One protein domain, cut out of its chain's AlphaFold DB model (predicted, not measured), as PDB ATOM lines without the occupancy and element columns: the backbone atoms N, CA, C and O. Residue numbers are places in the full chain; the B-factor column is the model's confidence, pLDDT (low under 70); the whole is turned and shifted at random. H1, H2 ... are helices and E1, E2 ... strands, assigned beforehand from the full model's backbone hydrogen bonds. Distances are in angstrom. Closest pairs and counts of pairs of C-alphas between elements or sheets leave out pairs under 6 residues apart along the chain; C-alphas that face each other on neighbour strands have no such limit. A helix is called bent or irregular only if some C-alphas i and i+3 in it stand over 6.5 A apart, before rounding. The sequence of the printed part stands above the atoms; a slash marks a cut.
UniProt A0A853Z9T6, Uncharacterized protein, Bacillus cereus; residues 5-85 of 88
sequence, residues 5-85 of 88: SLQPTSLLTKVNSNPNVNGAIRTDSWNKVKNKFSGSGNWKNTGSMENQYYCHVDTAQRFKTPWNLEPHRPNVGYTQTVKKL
ATOM      1  N   SER A   5      54.516  29.222  34.384       97.19
ATOM      2  CA  SER A   5      54.963  28.520  35.591       97.19
ATOM      3  C   SER A   5      55.127  29.488  36.764       97.19
ATOM      4  O   SER A   5      55.928  30.421  36.706       97.19
ATOM      5  N   LEU A   6      54.386  29.256  37.846       96.81
ATOM      6  CA  LEU A   6      54.395  30.070  39.058       96.81
ATOM      7  C   LEU A   6      55.001  29.287  40.226       96.81
ATOM      8  O   LEU A   6      54.661  28.127  40.455       96.81
ATOM      9  N   GLN A   7      55.867  29.941  40.996       96.38
ATOM     10  CA  GLN A   7      56.381  29.403  42.254       96.38
ATOM     11  C   GLN A   7      55.579  30.002  43.415       96.38
ATOM     12  O   GLN A   7      55.693  31.207  43.659       96.38
ATOM     13  N   PRO A   8      54.728  29.220  44.102       94.62
ATOM     14  CA  PRO A   8      53.932  29.749  45.196       94.62
ATOM     15  C   PRO A   8      54.800  30.010  46.426       94.62
ATOM     16  O   PRO A   8      55.766  29.302  46.706       94.62
ATOM     17  N   THR A   9      54.416  31.016  47.204       92.94
ATOM     18  CA  THR A   9      54.999  31.251  48.525       92.94
ATOM     19  C   THR A   9      54.287  30.408  49.579       92.94
ATOM     20  O   THR A   9      53.173  29.920  49.372       92.94
ATOM     21  N   SER A  10      54.901  30.288  50.757       92.00
ATOM     22  CA  SER A  10      54.313  29.560  51.885       92.00
ATOM     23  C   SER A  10      52.943  30.101  52.313       92.00
ATOM     24  O   SER A  10      52.135  29.325  52.812       92.00
ATOM     25  N   LEU A  11      52.664  31.387  52.068       92.00
ATOM     26  CA  LEU A  11      51.364  32.021  52.312       92.00
ATOM     27  C   LEU A  11      50.230  31.356  51.518       92.00
ATOM     28  O   LEU A  11      49.113  31.267  52.008       92.00
ATOM     29  N   LEU A  12      50.522  30.887  50.303       92.50
ATOM     30  CA  LEU A  12      49.547  30.255  49.414       92.50
ATOM     31  C   LEU A  12      49.487  28.732  49.575       92.50
ATOM     32  O   LEU A  12      48.518  28.110  49.155       92.50
ATOM     33  N   THR A  13      50.512  28.119  50.171       89.75
ATOM     34  CA  THR A  13      50.574  26.662  50.378       89.75
ATOM     35  C   THR A  13      50.285  26.230  51.816       89.75
ATOM     36  O   THR A  13      50.313  25.033  52.095       89.75
ATOM     37  N   LYS A  14      50.091  27.167  52.752       87.81
ATOM     38  CA  LYS A  14      49.718  26.889  54.146       87.81
ATOM     39  C   LYS A  14      48.337  27.470  54.419       87.81
ATOM     40  O   LYS A  14      48.170  28.684  54.445       87.81
ATOM     41  N   VAL A  15      47.369  26.589  54.649       84.88
ATOM     42  CA  VAL A  15      45.985  26.967  54.955       84.88
ATOM     43  C   VAL A  15      45.938  27.702  56.296       84.88
ATOM     44  O   VAL A  15      46.413  27.190  57.310       84.88
ATOM     45  N   ASN A  16      45.369  28.907  56.301       91.31
ATOM     46  CA  ASN A  16      45.052  29.638  57.521       91.31
ATOM     47  C   ASN A  16      43.830  28.998  58.197       91.31
ATOM     48  O   ASN A  16      42.911  28.546  57.513       91.31
ATOM     49  N   SER A  17      43.779  28.990  59.530       93.62
ATOM     50  CA  SER A  17      42.612  28.490  60.268       93.62
ATOM     51  C   SER A  17      41.342  29.302  59.991       93.62
ATOM     52  O   SER A  17      40.241  28.774  60.114       93.62
ATOM     53  N   ASN A  18      41.479  30.567  59.582       95.00
ATOM     54  CA  ASN A  18      40.374  31.415  59.167       95.00
ATOM     55  C   ASN A  18      40.099  31.267  57.652       95.00
ATOM     56  O   ASN A  18      40.891  31.749  56.831       95.00
ATOM     57  N   PRO A  19      38.959  30.673  57.245       92.31
ATOM     58  CA  PRO A  19      38.628  30.478  55.833       92.31
ATOM     59  C   PRO A  19      38.436  31.795  55.067       92.31
ATOM     60  O   PRO A  19      38.724  31.844  53.870       92.31
ATOM     61  N   ASN A  20      38.035  32.879  55.740       95.81
ATOM     62  CA  ASN A  20      37.887  34.190  55.105       95.81
ATOM     63  C   ASN A  20      39.248  34.749  54.666       95.81
ATOM     64  O   ASN A  20      39.361  35.341  53.594       95.81
ATOM     65  N   VAL A  21      40.299  34.503  55.458       95.06
ATOM     66  CA  VAL A  21      41.675  34.893  55.112       95.06
ATOM     67  C   VAL A  21      42.166  34.096  53.903       95.06
ATOM     68  O   VAL A  21      42.733  34.684  52.985       95.06
ATOM     69  N   ASN A  22      41.884  32.790  53.844       93.44
ATOM     70  CA  ASN A  22      42.230  31.966  52.679       93.44
ATOM     71  C   ASN A  22      41.545  32.476  51.401       93.44
ATOM     72  O   ASN A  22      42.201  32.626  50.371       93.44
ATOM     73  N   GLY A  23      40.249  32.801  51.472       95.38
ATOM     74  CA  GLY A  23      39.501  33.354  50.339       95.38
ATOM     75  C   GLY A  23      40.035  34.710  49.861       95.38
ATOM     76  O   GLY A  23      40.160  34.934  48.651       95.38
ATOM     77  N   ALA A  24      40.408  35.588  50.798       96.50
ATOM     78  CA  ALA A  24      41.006  36.885  50.491       96.50
ATOM     79  C   ALA A  24      42.380  36.733  49.821       96.50
ATOM     80  O   ALA A  24      42.611  37.317  48.764       96.50
ATOM     81  N   ILE A  25      43.259  35.893  50.381       95.81
ATOM     82  CA  ILE A  25      44.589  35.611  49.820       95.81
ATOM     83  C   ILE A  25      44.468  34.995  48.422       95.81
ATOM     84  O   ILE A  25      45.183  35.411  47.511       95.81
ATOM     85  N   ARG A  26      43.557  34.032  48.220       96.44
ATOM     86  CA  ARG A  26      43.327  33.391  46.915       96.44
ATOM     87  C   ARG A  26      42.936  34.418  45.846       96.44
ATOM     88  O   ARG A  26      43.518  34.429  44.764       96.44
ATOM     89  N   THR A  27      41.992  35.302  46.167       97.81
ATOM     90  CA  THR A  27      41.519  36.350  45.246       97.81
ATOM     91  C   THR A  27      42.605  37.393  44.962       97.81
ATOM     92  O   THR A  27      42.877  37.711  43.805       97.81
ATOM     93  N   ASP A  28      43.265  37.906  46.003       97.88
ATOM     94  CA  ASP A  28      44.336  38.903  45.875       97.88
ATOM     95  C   ASP A  28      45.516  38.377  45.041       97.88
ATOM     96  O   ASP A  28      46.015  39.047  44.134       97.88
ATOM     97  N   SER A  29      45.940  37.143  45.303       97.69
ATOM     98  CA  SER A  29      47.062  36.525  44.597       97.69
ATOM     99  C   SER A  29      46.758  36.233  43.125       97.69
ATOM    100  O   SER A  29      47.621  36.479  42.277       97.69
ATOM    101  N   TRP A  30      45.531  35.825  42.782       98.38
ATOM    102  CA  TRP A  30      45.104  35.730  41.384       98.38
ATOM    103  C   TRP A  30      45.109  37.092  40.685       98.38
ATOM    104  O   TRP A  30      45.646  37.209  39.582       98.38
ATOM    105  N   ASN A  31      44.597  38.141  41.335       98.62
ATOM    106  CA  ASN A  31      44.627  39.494  40.777       98.62
ATOM    107  C   ASN A  31      46.061  39.948  40.476       98.62
ATOM    108  O   ASN A  31      46.308  40.531  39.423       98.62
ATOM    109  N   LYS A  32      47.031  39.617  41.336       98.31
ATOM    110  CA  LYS A  32      48.457  39.889  41.082       98.31
ATOM    111  C   LYS A  32      48.988  39.138  39.859       98.31
ATOM    112  O   LYS A  32      49.694  39.739  39.051       98.31
ATOM    113  N   VAL A  33      48.644  37.857  39.698       98.12
ATOM    114  CA  VAL A  33      49.007  37.069  38.503       98.12
ATOM    115  C   VAL A  33      48.407  37.708  37.253       98.12
ATOM    116  O   VAL A  33      49.137  38.019  36.312       98.12
ATOM    117  N   LYS A  34      47.098  37.966  37.258       98.50
ATOM    118  CA  LYS A  34      46.389  38.585  36.139       98.50
ATOM    119  C   LYS A  34      47.001  39.938  35.779       98.50
ATOM    120  O   LYS A  34      47.446  40.101  34.653       98.50
ATOM    121  N   ASN A  35      47.132  40.856  36.737       98.38
ATOM    122  CA  ASN A  35      47.686  42.194  36.507       98.38
ATOM    123  C   ASN A  35      49.108  42.156  35.933       98.38
ATOM    124  O   ASN A  35      49.459  42.990  35.103       98.38
ATOM    125  N   LYS A  36      49.931  41.190  36.358       98.00
ATOM    126  CA  LYS A  36      51.315  41.066  35.893       98.00
ATOM    127  C   LYS A  36      51.430  40.462  34.493       98.00
ATOM    128  O   LYS A  36      52.324  40.851  33.746       98.00
ATOM    129  N   PHE A  37      50.584  39.493  34.150       97.62
ATOM    130  CA  PHE A  37      50.792  38.652  32.965       97.62
ATOM    131  C   PHE A  37      49.735  38.822  31.866       97.62
ATOM    132  O   PHE A  37      49.996  38.419  30.731       97.62
ATOM    133  N   SER A  38      48.584  39.449  32.137       97.06
ATOM    134  CA  SER A  38      47.485  39.542  31.162       97.06
ATOM    135  C   SER A  38      47.763  40.435  29.956       97.06
ATOM    136  O   SER A  38      47.042  40.349  28.969       97.06
ATOM    137  N   GLY A  39      48.798  41.277  30.013       96.81
ATOM    138  CA  GLY A  39      49.262  42.062  28.863       96.81
ATOM    139  C   GLY A  39      50.112  41.268  27.863       96.81
ATOM    140  O   GLY A  39      50.466  41.789  26.810       96.81
ATOM    141  N   SER A  40      50.474  40.020  28.173       96.12
ATOM    142  CA  SER A  40      51.270  39.191  27.268       96.12
ATOM    143  C   SER A  40      50.442  38.716  26.071       96.12
ATOM    144  O   SER A  40      49.336  38.219  26.253       96.12
ATOM    145  N   GLY A  41      51.008  38.722  24.858       95.50
ATOM    146  CA  GLY A  41      50.372  38.100  23.678       95.50
ATOM    147  C   GLY A  41      50.146  36.582  23.812       95.50
ATOM    148  O   GLY A  41      49.387  35.978  23.054       95.50
ATOM    149  N   ASN A  42      50.783  35.968  24.811       94.62
ATOM    150  CA  ASN A  42      50.626  34.569  25.195       94.62
ATOM    151  C   ASN A  42      49.457  34.336  26.172       94.62
ATOM    152  O   ASN A  42      49.084  33.186  26.413       94.62
ATOM    153  N   TRP A  43      48.870  35.394  26.737       96.06
ATOM    154  CA  TRP A  43      47.747  35.298  27.663       96.06
ATOM    155  C   TRP A  43      46.444  35.007  26.917       96.06
ATOM    156  O   TRP A  43      45.995  35.787  26.077       96.06
ATOM    157  N   LYS A  44      45.820  33.871  27.230       95.12
ATOM    158  CA  LYS A  44      44.574  33.401  26.611       95.12
ATOM    159  C   LYS A  44      43.720  32.696  27.658       95.12
ATOM    160  O   LYS A  44      44.243  32.178  28.637       95.12
ATOM    161  N   ASN A  45      42.404  32.669  27.443       96.12
ATOM    162  CA  ASN A  45      41.451  31.951  28.294       96.12
ATOM    163  C   ASN A  45      41.576  32.276  29.795       96.12
ATOM    164  O   ASN A  45      41.708  31.374  30.620       96.12
ATOM    165  N   THR A  46      41.470  33.561  30.158       98.00
ATOM    166  CA  THR A  46      41.556  34.049  31.551       98.00
ATOM    167  C   THR A  46      40.755  33.199  32.541       98.00
ATOM    168  O   THR A  46      41.289  32.824  33.576       98.00
ATOM    169  N   GLY A  47      39.504  32.845  32.219       98.25
ATOM    170  CA  GLY A  47      38.669  32.031  33.110       98.25
ATOM    171  C   GLY A  47      39.157  30.585  33.279       98.25
ATOM    172  O   GLY A  47      39.021  30.011  34.353       98.25
ATOM    173  N   SER A  48      39.775  29.998  32.247       98.00
ATOM    174  CA  SER A  48      40.430  28.687  32.366       98.00
ATOM    175  C   SER A  48      41.644  28.785  33.287       98.00
ATOM    176  O   SER A  48      41.753  28.019  34.240       98.00
ATOM    177  N   MET A  49      42.513  29.771  33.048       98.44
ATOM    178  CA  MET A  49      43.711  29.994  33.862       98.44
ATOM    179  C   MET A  49      43.373  30.298  35.328       98.44
ATOM    180  O   MET A  49      44.074  29.818  36.213       98.44
ATOM    181  N   GLU A  50      42.290  31.032  35.595       98.62
ATOM    182  CA  GLU A  50      41.799  31.290  36.955       98.62
ATOM    183  C   GLU A  50      41.394  29.995  37.663       98.62
ATOM    184  O   GLU A  50      41.826  29.736  38.783       98.62
ATOM    185  N   ASN A  51      40.619  29.138  36.992       98.62
ATOM    186  CA  ASN A  51      40.210  27.852  37.556       98.62
ATOM    187  C   ASN A  51      41.413  26.936  37.825       98.62
ATOM    188  O   ASN A  51      41.454  26.272  38.862       98.62
ATOM    189  N   GLN A  52      42.391  26.904  36.913       98.44
ATOM    190  CA  GLN A  52      43.645  26.164  37.099       98.44
ATOM    191  C   GLN A  52      44.402  26.701  38.324       98.44
ATOM    192  O   GLN A  52      44.802  25.931  39.199       98.44
ATOM    193  N   TYR A  53      44.523  28.028  38.439       98.31
ATOM    194  CA  TYR A  53      45.181  28.697  39.559       98.31
ATOM    195  C   TYR A  53      44.499  28.402  40.898       98.31
ATOM    196  O   TYR A  53      45.164  27.969  41.837       98.31
ATOM    197  N   TYR A  54      43.179  28.570  40.992       98.00
ATOM    198  CA  TYR A  54      42.438  28.254  42.216       98.00
ATOM    199  C   TYR A  54      42.547  26.779  42.575       98.00
ATOM    200  O   TYR A  54      42.777  26.467  43.735       98.00
ATOM    201  N   CYS A  55      42.495  25.862  41.607       97.69
ATOM    202  CA  CYS A  55      42.710  24.449  41.904       97.69
ATOM    203  C   CYS A  55      44.106  24.203  42.494       97.69
ATOM    204  O   CYS A  55      44.251  23.438  43.452       97.69
ATOM    205  N   HIS A  56      45.130  24.883  41.973       97.12
ATOM    206  CA  HIS A  56      46.475  24.824  42.530       97.12
ATOM    207  C   HIS A  56      46.552  25.377  43.962       97.12
ATOM    208  O   HIS A  56      47.189  24.742  44.799       97.12
ATOM    209  N   VAL A  57      45.882  26.489  44.270       96.06
ATOM    210  CA  VAL A  57      45.826  27.059  45.631       96.06
ATOM    211  C   VAL A  57      45.050  26.155  46.593       96.06
ATOM    212  O   VAL A  57      45.526  25.843  47.683       96.06
ATOM    213  N   ASP A  58      43.864  25.710  46.190       94.31
ATOM    214  CA  ASP A  58      42.901  25.061  47.077       94.31
ATOM    215  C   ASP A  58      43.222  23.575  47.299       94.31
ATOM    216  O   ASP A  58      42.974  23.047  48.383       94.31
ATOM    217  N   THR A  59      43.780  22.895  46.288       91.88
ATOM    218  CA  THR A  59      43.944  21.429  46.302       91.88
ATOM    219  C   THR A  59      45.398  20.987  46.187       91.88
ATOM    220  O   THR A  59      45.877  20.216  47.017       91.88
ATOM    221  N   ALA A  60      46.131  21.468  45.180       89.75
ATOM    222  CA  ALA A  60      47.454  20.930  44.880       89.75
ATOM    223  C   ALA A  60      48.540  21.482  45.813       89.75
ATOM    224  O   ALA A  60      49.476  20.767  46.165       89.75
ATOM    225  N   GLN A  61      48.423  22.748  46.215       90.31
ATOM    226  CA  GLN A  61      49.326  23.451  47.121       90.31
ATOM    227  C   GLN A  61      50.801  23.177  46.778       90.31
ATOM    228  O   GLN A  61      51.227  23.303  45.628       90.31
ATOM    229  N   ARG A  62      51.595  22.761  47.767       91.50
ATOM    230  CA  ARG A  62      53.014  22.416  47.611       91.50
ATOM    231  C   ARG A  62      53.276  21.131  46.813       91.50
ATOM    232  O   ARG A  62      54.415  20.885  46.447       91.50
ATOM    233  N   PHE A  63      52.266  20.294  46.567       88.25
ATOM    234  CA  PHE A  63      52.459  18.983  45.933       88.25
ATOM    235  C   PHE A  63      52.642  19.059  44.414       88.25
ATOM    236  O   PHE A  63      53.155  18.115  43.821       88.25
ATOM    237  N   LYS A  64      52.238  20.161  43.768       88.69
ATOM    238  CA  LYS A  64      52.399  20.355  42.315       88.69
ATOM    239  C   LYS A  64      53.120  21.652  41.985       88.69
ATOM    240  O   LYS A  64      52.610  22.433  41.197       88.69
ATOM    241  N   THR A  65      54.266  21.908  42.605       92.19
ATOM    242  CA  THR A  65      55.096  23.085  42.307       92.19
ATOM    243  C   THR A  65      56.153  22.772  41.238       92.19
ATOM    244  O   THR A  65      56.822  21.746  41.372       92.19
ATOM    245  N   PRO A  66      56.355  23.629  40.215       95.06
ATOM    246  CA  PRO A  66      55.649  24.891  39.967       95.06
ATOM    247  C   PRO A  66      54.186  24.695  39.554       95.06
ATOM    248  O   PRO A  66      53.835  23.708  38.910       95.06
ATOM    249  N   TRP A  67      53.346  25.676  39.879       96.50
ATOM    250  CA  TRP A  67      51.971  25.750  39.387       96.50
ATOM    251  C   TRP A  67      51.993  26.193  37.930       96.50
ATOM    252  O   TRP A  67      52.363  27.326  37.629       96.50
ATOM    253  N   ASN A  68      51.629  25.291  37.027       96.81
ATOM    254  CA  ASN A  68      51.633  25.543  35.593       96.81
ATOM    255  C   ASN A  68      50.229  25.939  35.156       96.81
ATOM    256  O   ASN A  68      49.319  25.126  35.258       96.81
ATOM    257  N   LEU A  69      50.068  27.174  34.681       97.81
ATOM    258  CA  LEU A  69      48.825  27.652  34.087       97.81
ATOM    259  C   LEU A  69      48.963  27.624  32.570       97.81
ATOM    260  O   LEU A  69      49.821  28.295  31.999       97.81
ATOM    261  N   GLU A  70      48.102  26.867  31.912       97.00
ATOM    262  CA  GLU A  70      48.164  26.571  30.491       97.00
ATOM    263  C   GLU A  70      47.071  27.356  29.732       97.00
ATOM    264  O   GLU A  70      45.896  26.968  29.751       97.00
ATOM    265  N   PRO A  71      47.418  28.452  29.021       96.31
ATOM    266  CA  PRO A  71      46.435  29.366  28.419       96.31
ATOM    267  C   PRO A  71      45.584  28.744  27.305       96.31
ATOM    268  O   PRO A  71      44.552  29.281  26.913       96.31
ATOM    269  N   HIS A  72      46.023  27.615  26.751       95.44
ATOM    270  CA  HIS A  72      45.346  26.922  25.659       95.44
ATOM    271  C   HIS A  72      44.284  25.919  26.149       95.44
ATOM    272  O   HIS A  72      43.521  25.409  25.331       95.44
ATOM    273  N   ARG A  73      44.212  25.631  27.459       96.50
ATOM    274  CA  ARG A  73      43.233  24.684  28.016       96.50
ATOM    275  C   ARG A  73      41.819  25.263  28.008       96.50
ATOM    276  O   ARG A  73      41.652  26.452  28.308       96.50
ATOM    277  N   PRO A  74      40.788  24.443  27.740       97.06
ATOM    278  CA  PRO A  74      39.407  24.904  27.732       97.06
ATOM    279  C   PRO A  74      38.948  25.326  29.131       97.06
ATOM    280  O   PRO A  74      39.349  24.744  30.140       97.06
ATOM    281  N   ASN A  75      38.051  26.309  29.197       97.62
ATOM    282  CA  ASN A  75      37.372  26.644  30.441       97.62
ATOM    283  C   ASN A  75      36.213  25.662  30.681       97.62
ATOM    284  O   ASN A  75      35.145  25.812  30.095       97.62
ATOM    285  N   VAL A  76      36.429  24.665  31.538       97.94
ATOM    286  CA  VAL A  76      35.431  23.635  31.892       97.94
ATOM    287  C   VAL A  76      34.720  23.908  33.225       97.94
ATOM    288  O   VAL A  76      33.953  23.075  33.703       97.94
ATOM    289  N   GLY A  77      34.983  25.067  33.838       98.00
ATOM    290  CA  GLY A  77      34.538  25.395  35.191       98.00
ATOM    291  C   GLY A  77      35.360  24.710  36.289       98.00
ATOM    292  O   GLY A  77      35.993  23.672  36.087       98.00
ATOM    293  N   TYR A  78      35.335  25.293  37.488       97.88
ATOM    294  CA  TYR A  78      36.206  24.908  38.602       97.88
ATOM    295  C   TYR A  78      36.078  23.434  39.020       97.88
ATOM    296  O   TYR A  78      37.081  22.728  39.116       97.88
ATOM    297  N   THR A  79      34.853  22.930  39.203       97.69
ATOM    298  CA  THR A  79      34.618  21.541  39.633       97.69
ATOM    299  C   THR A  79      35.249  20.529  38.678       97.69
ATOM    300  O   THR A  79      35.850  19.547  39.115       97.69
ATOM    301  N   GLN A  80      35.147  20.762  37.366       98.12
ATOM    302  CA  GLN A  80      35.738  19.869  36.375       98.12
ATOM    303  C   GLN A  80      37.261  20.039  36.298       98.12
ATOM    304  O   GLN A  80      37.970  19.048  36.117       98.12
ATOM    305  N   THR A  81      37.771  21.253  36.507       98.19
ATOM    306  CA  THR A  81      39.210  21.516  36.646       98.19
ATOM    307  C   THR A  81      39.823  20.727  37.806       98.19
ATOM    308  O   THR A  81      40.852  20.080  37.616       98.19
ATOM    309  N   VAL A  82      39.170  20.689  38.974       97.25
ATOM    310  CA  VAL A  82      39.613  19.876  40.124       97.25
ATOM    311  C   VAL A  82      39.603  18.383  39.787       97.25
ATOM    312  O   VAL A  82      40.604  17.699  40.000       97.25
ATOM    313  N   LYS A  83      38.518  17.878  39.180       97.06
ATOM    314  CA  LYS A  83      38.414  16.467  38.753       97.06
ATOM    315  C   LYS A  83      39.512  16.057  37.770       97.06
ATOM    316  O   LYS A  83      39.939  14.908  37.783       97.06
ATOM    317  N   LYS A  84      39.981  16.986  36.934       96.50
ATOM    318  CA  LYS A  84      41.093  16.775  35.996       96.50
ATOM    319  C   LYS A  84      42.452  17.227  36.548       96.50
ATOM    320  O   LYS A  84      43.357  17.568  35.792       96.50
ATOM    321  N   LEU A  85      42.623  17.210  37.870       95.38
ATOM    322  CA  LEU A  85      43.906  17.445  38.540       95.38
ATOM    323  C   LEU A  85      44.533  18.815  38.217       95.38
ATOM    324  O   LEU A  85      45.755  18.931  38.067       95.38
TER     325      LEU A  85
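AT A GLANCE: This is residues 5 to 85 of the 88 residues of an uncharacterized protein of Bacillus cereus (UniProt A0A853Z9T6). H3, with a kink of 70 degrees near residue 58, is the core; H2 crosses it on one side, H4 packs on another, and H1 packs near its last turns. Strand E1 folds back along H3. The printed part has 81 residues, mostly helix, in the order H1, H2, H3, E1, H4; it is compact, radius of gyration of the C-alphas 12.2 A, spans 37 by 27 by 21 A.

HOW THE PARTS SIT: Residues 5 to 6 pair antiparallel with 67 to 68 of E1, residues 67 to 69. H1, residues 10 to 13, touches residues 57 to 62 of H3, residues 46 to 64; closest C-alphas Thr 13 and Gln 61, 4.7 A. H2, residues 19 to 37, touches H3 at a steep tilt of 58 degrees, opposite ways; closest C-alphas Arg 26 and Val 57, 6.9 A. H4, residues 78 to 83, touches H3; closest C-alphas Asn 51 and Tyr 78, 5.1 A. O i to N i+4 pairs are within hydrogen-bond range throughout H2 and H4, and 11 of 15 in H3.

IN THESE COORDINATES: H1 begins at C-alpha 10 (54.313, 29.560, 51.885). H2 spans 27.2 A and H3 20.5 A; H3 is irregular, C-alphas 59 and 62 being 9.2 A apart. H4 ends at C-alpha 83 (38.414, 16.467, 38.753).

THE WHOLE: The farthest C-alphas, Ser 17 and Gly 41, are 38.6 A apart. The printed part has no cut or long link, and no printed residue is under 70.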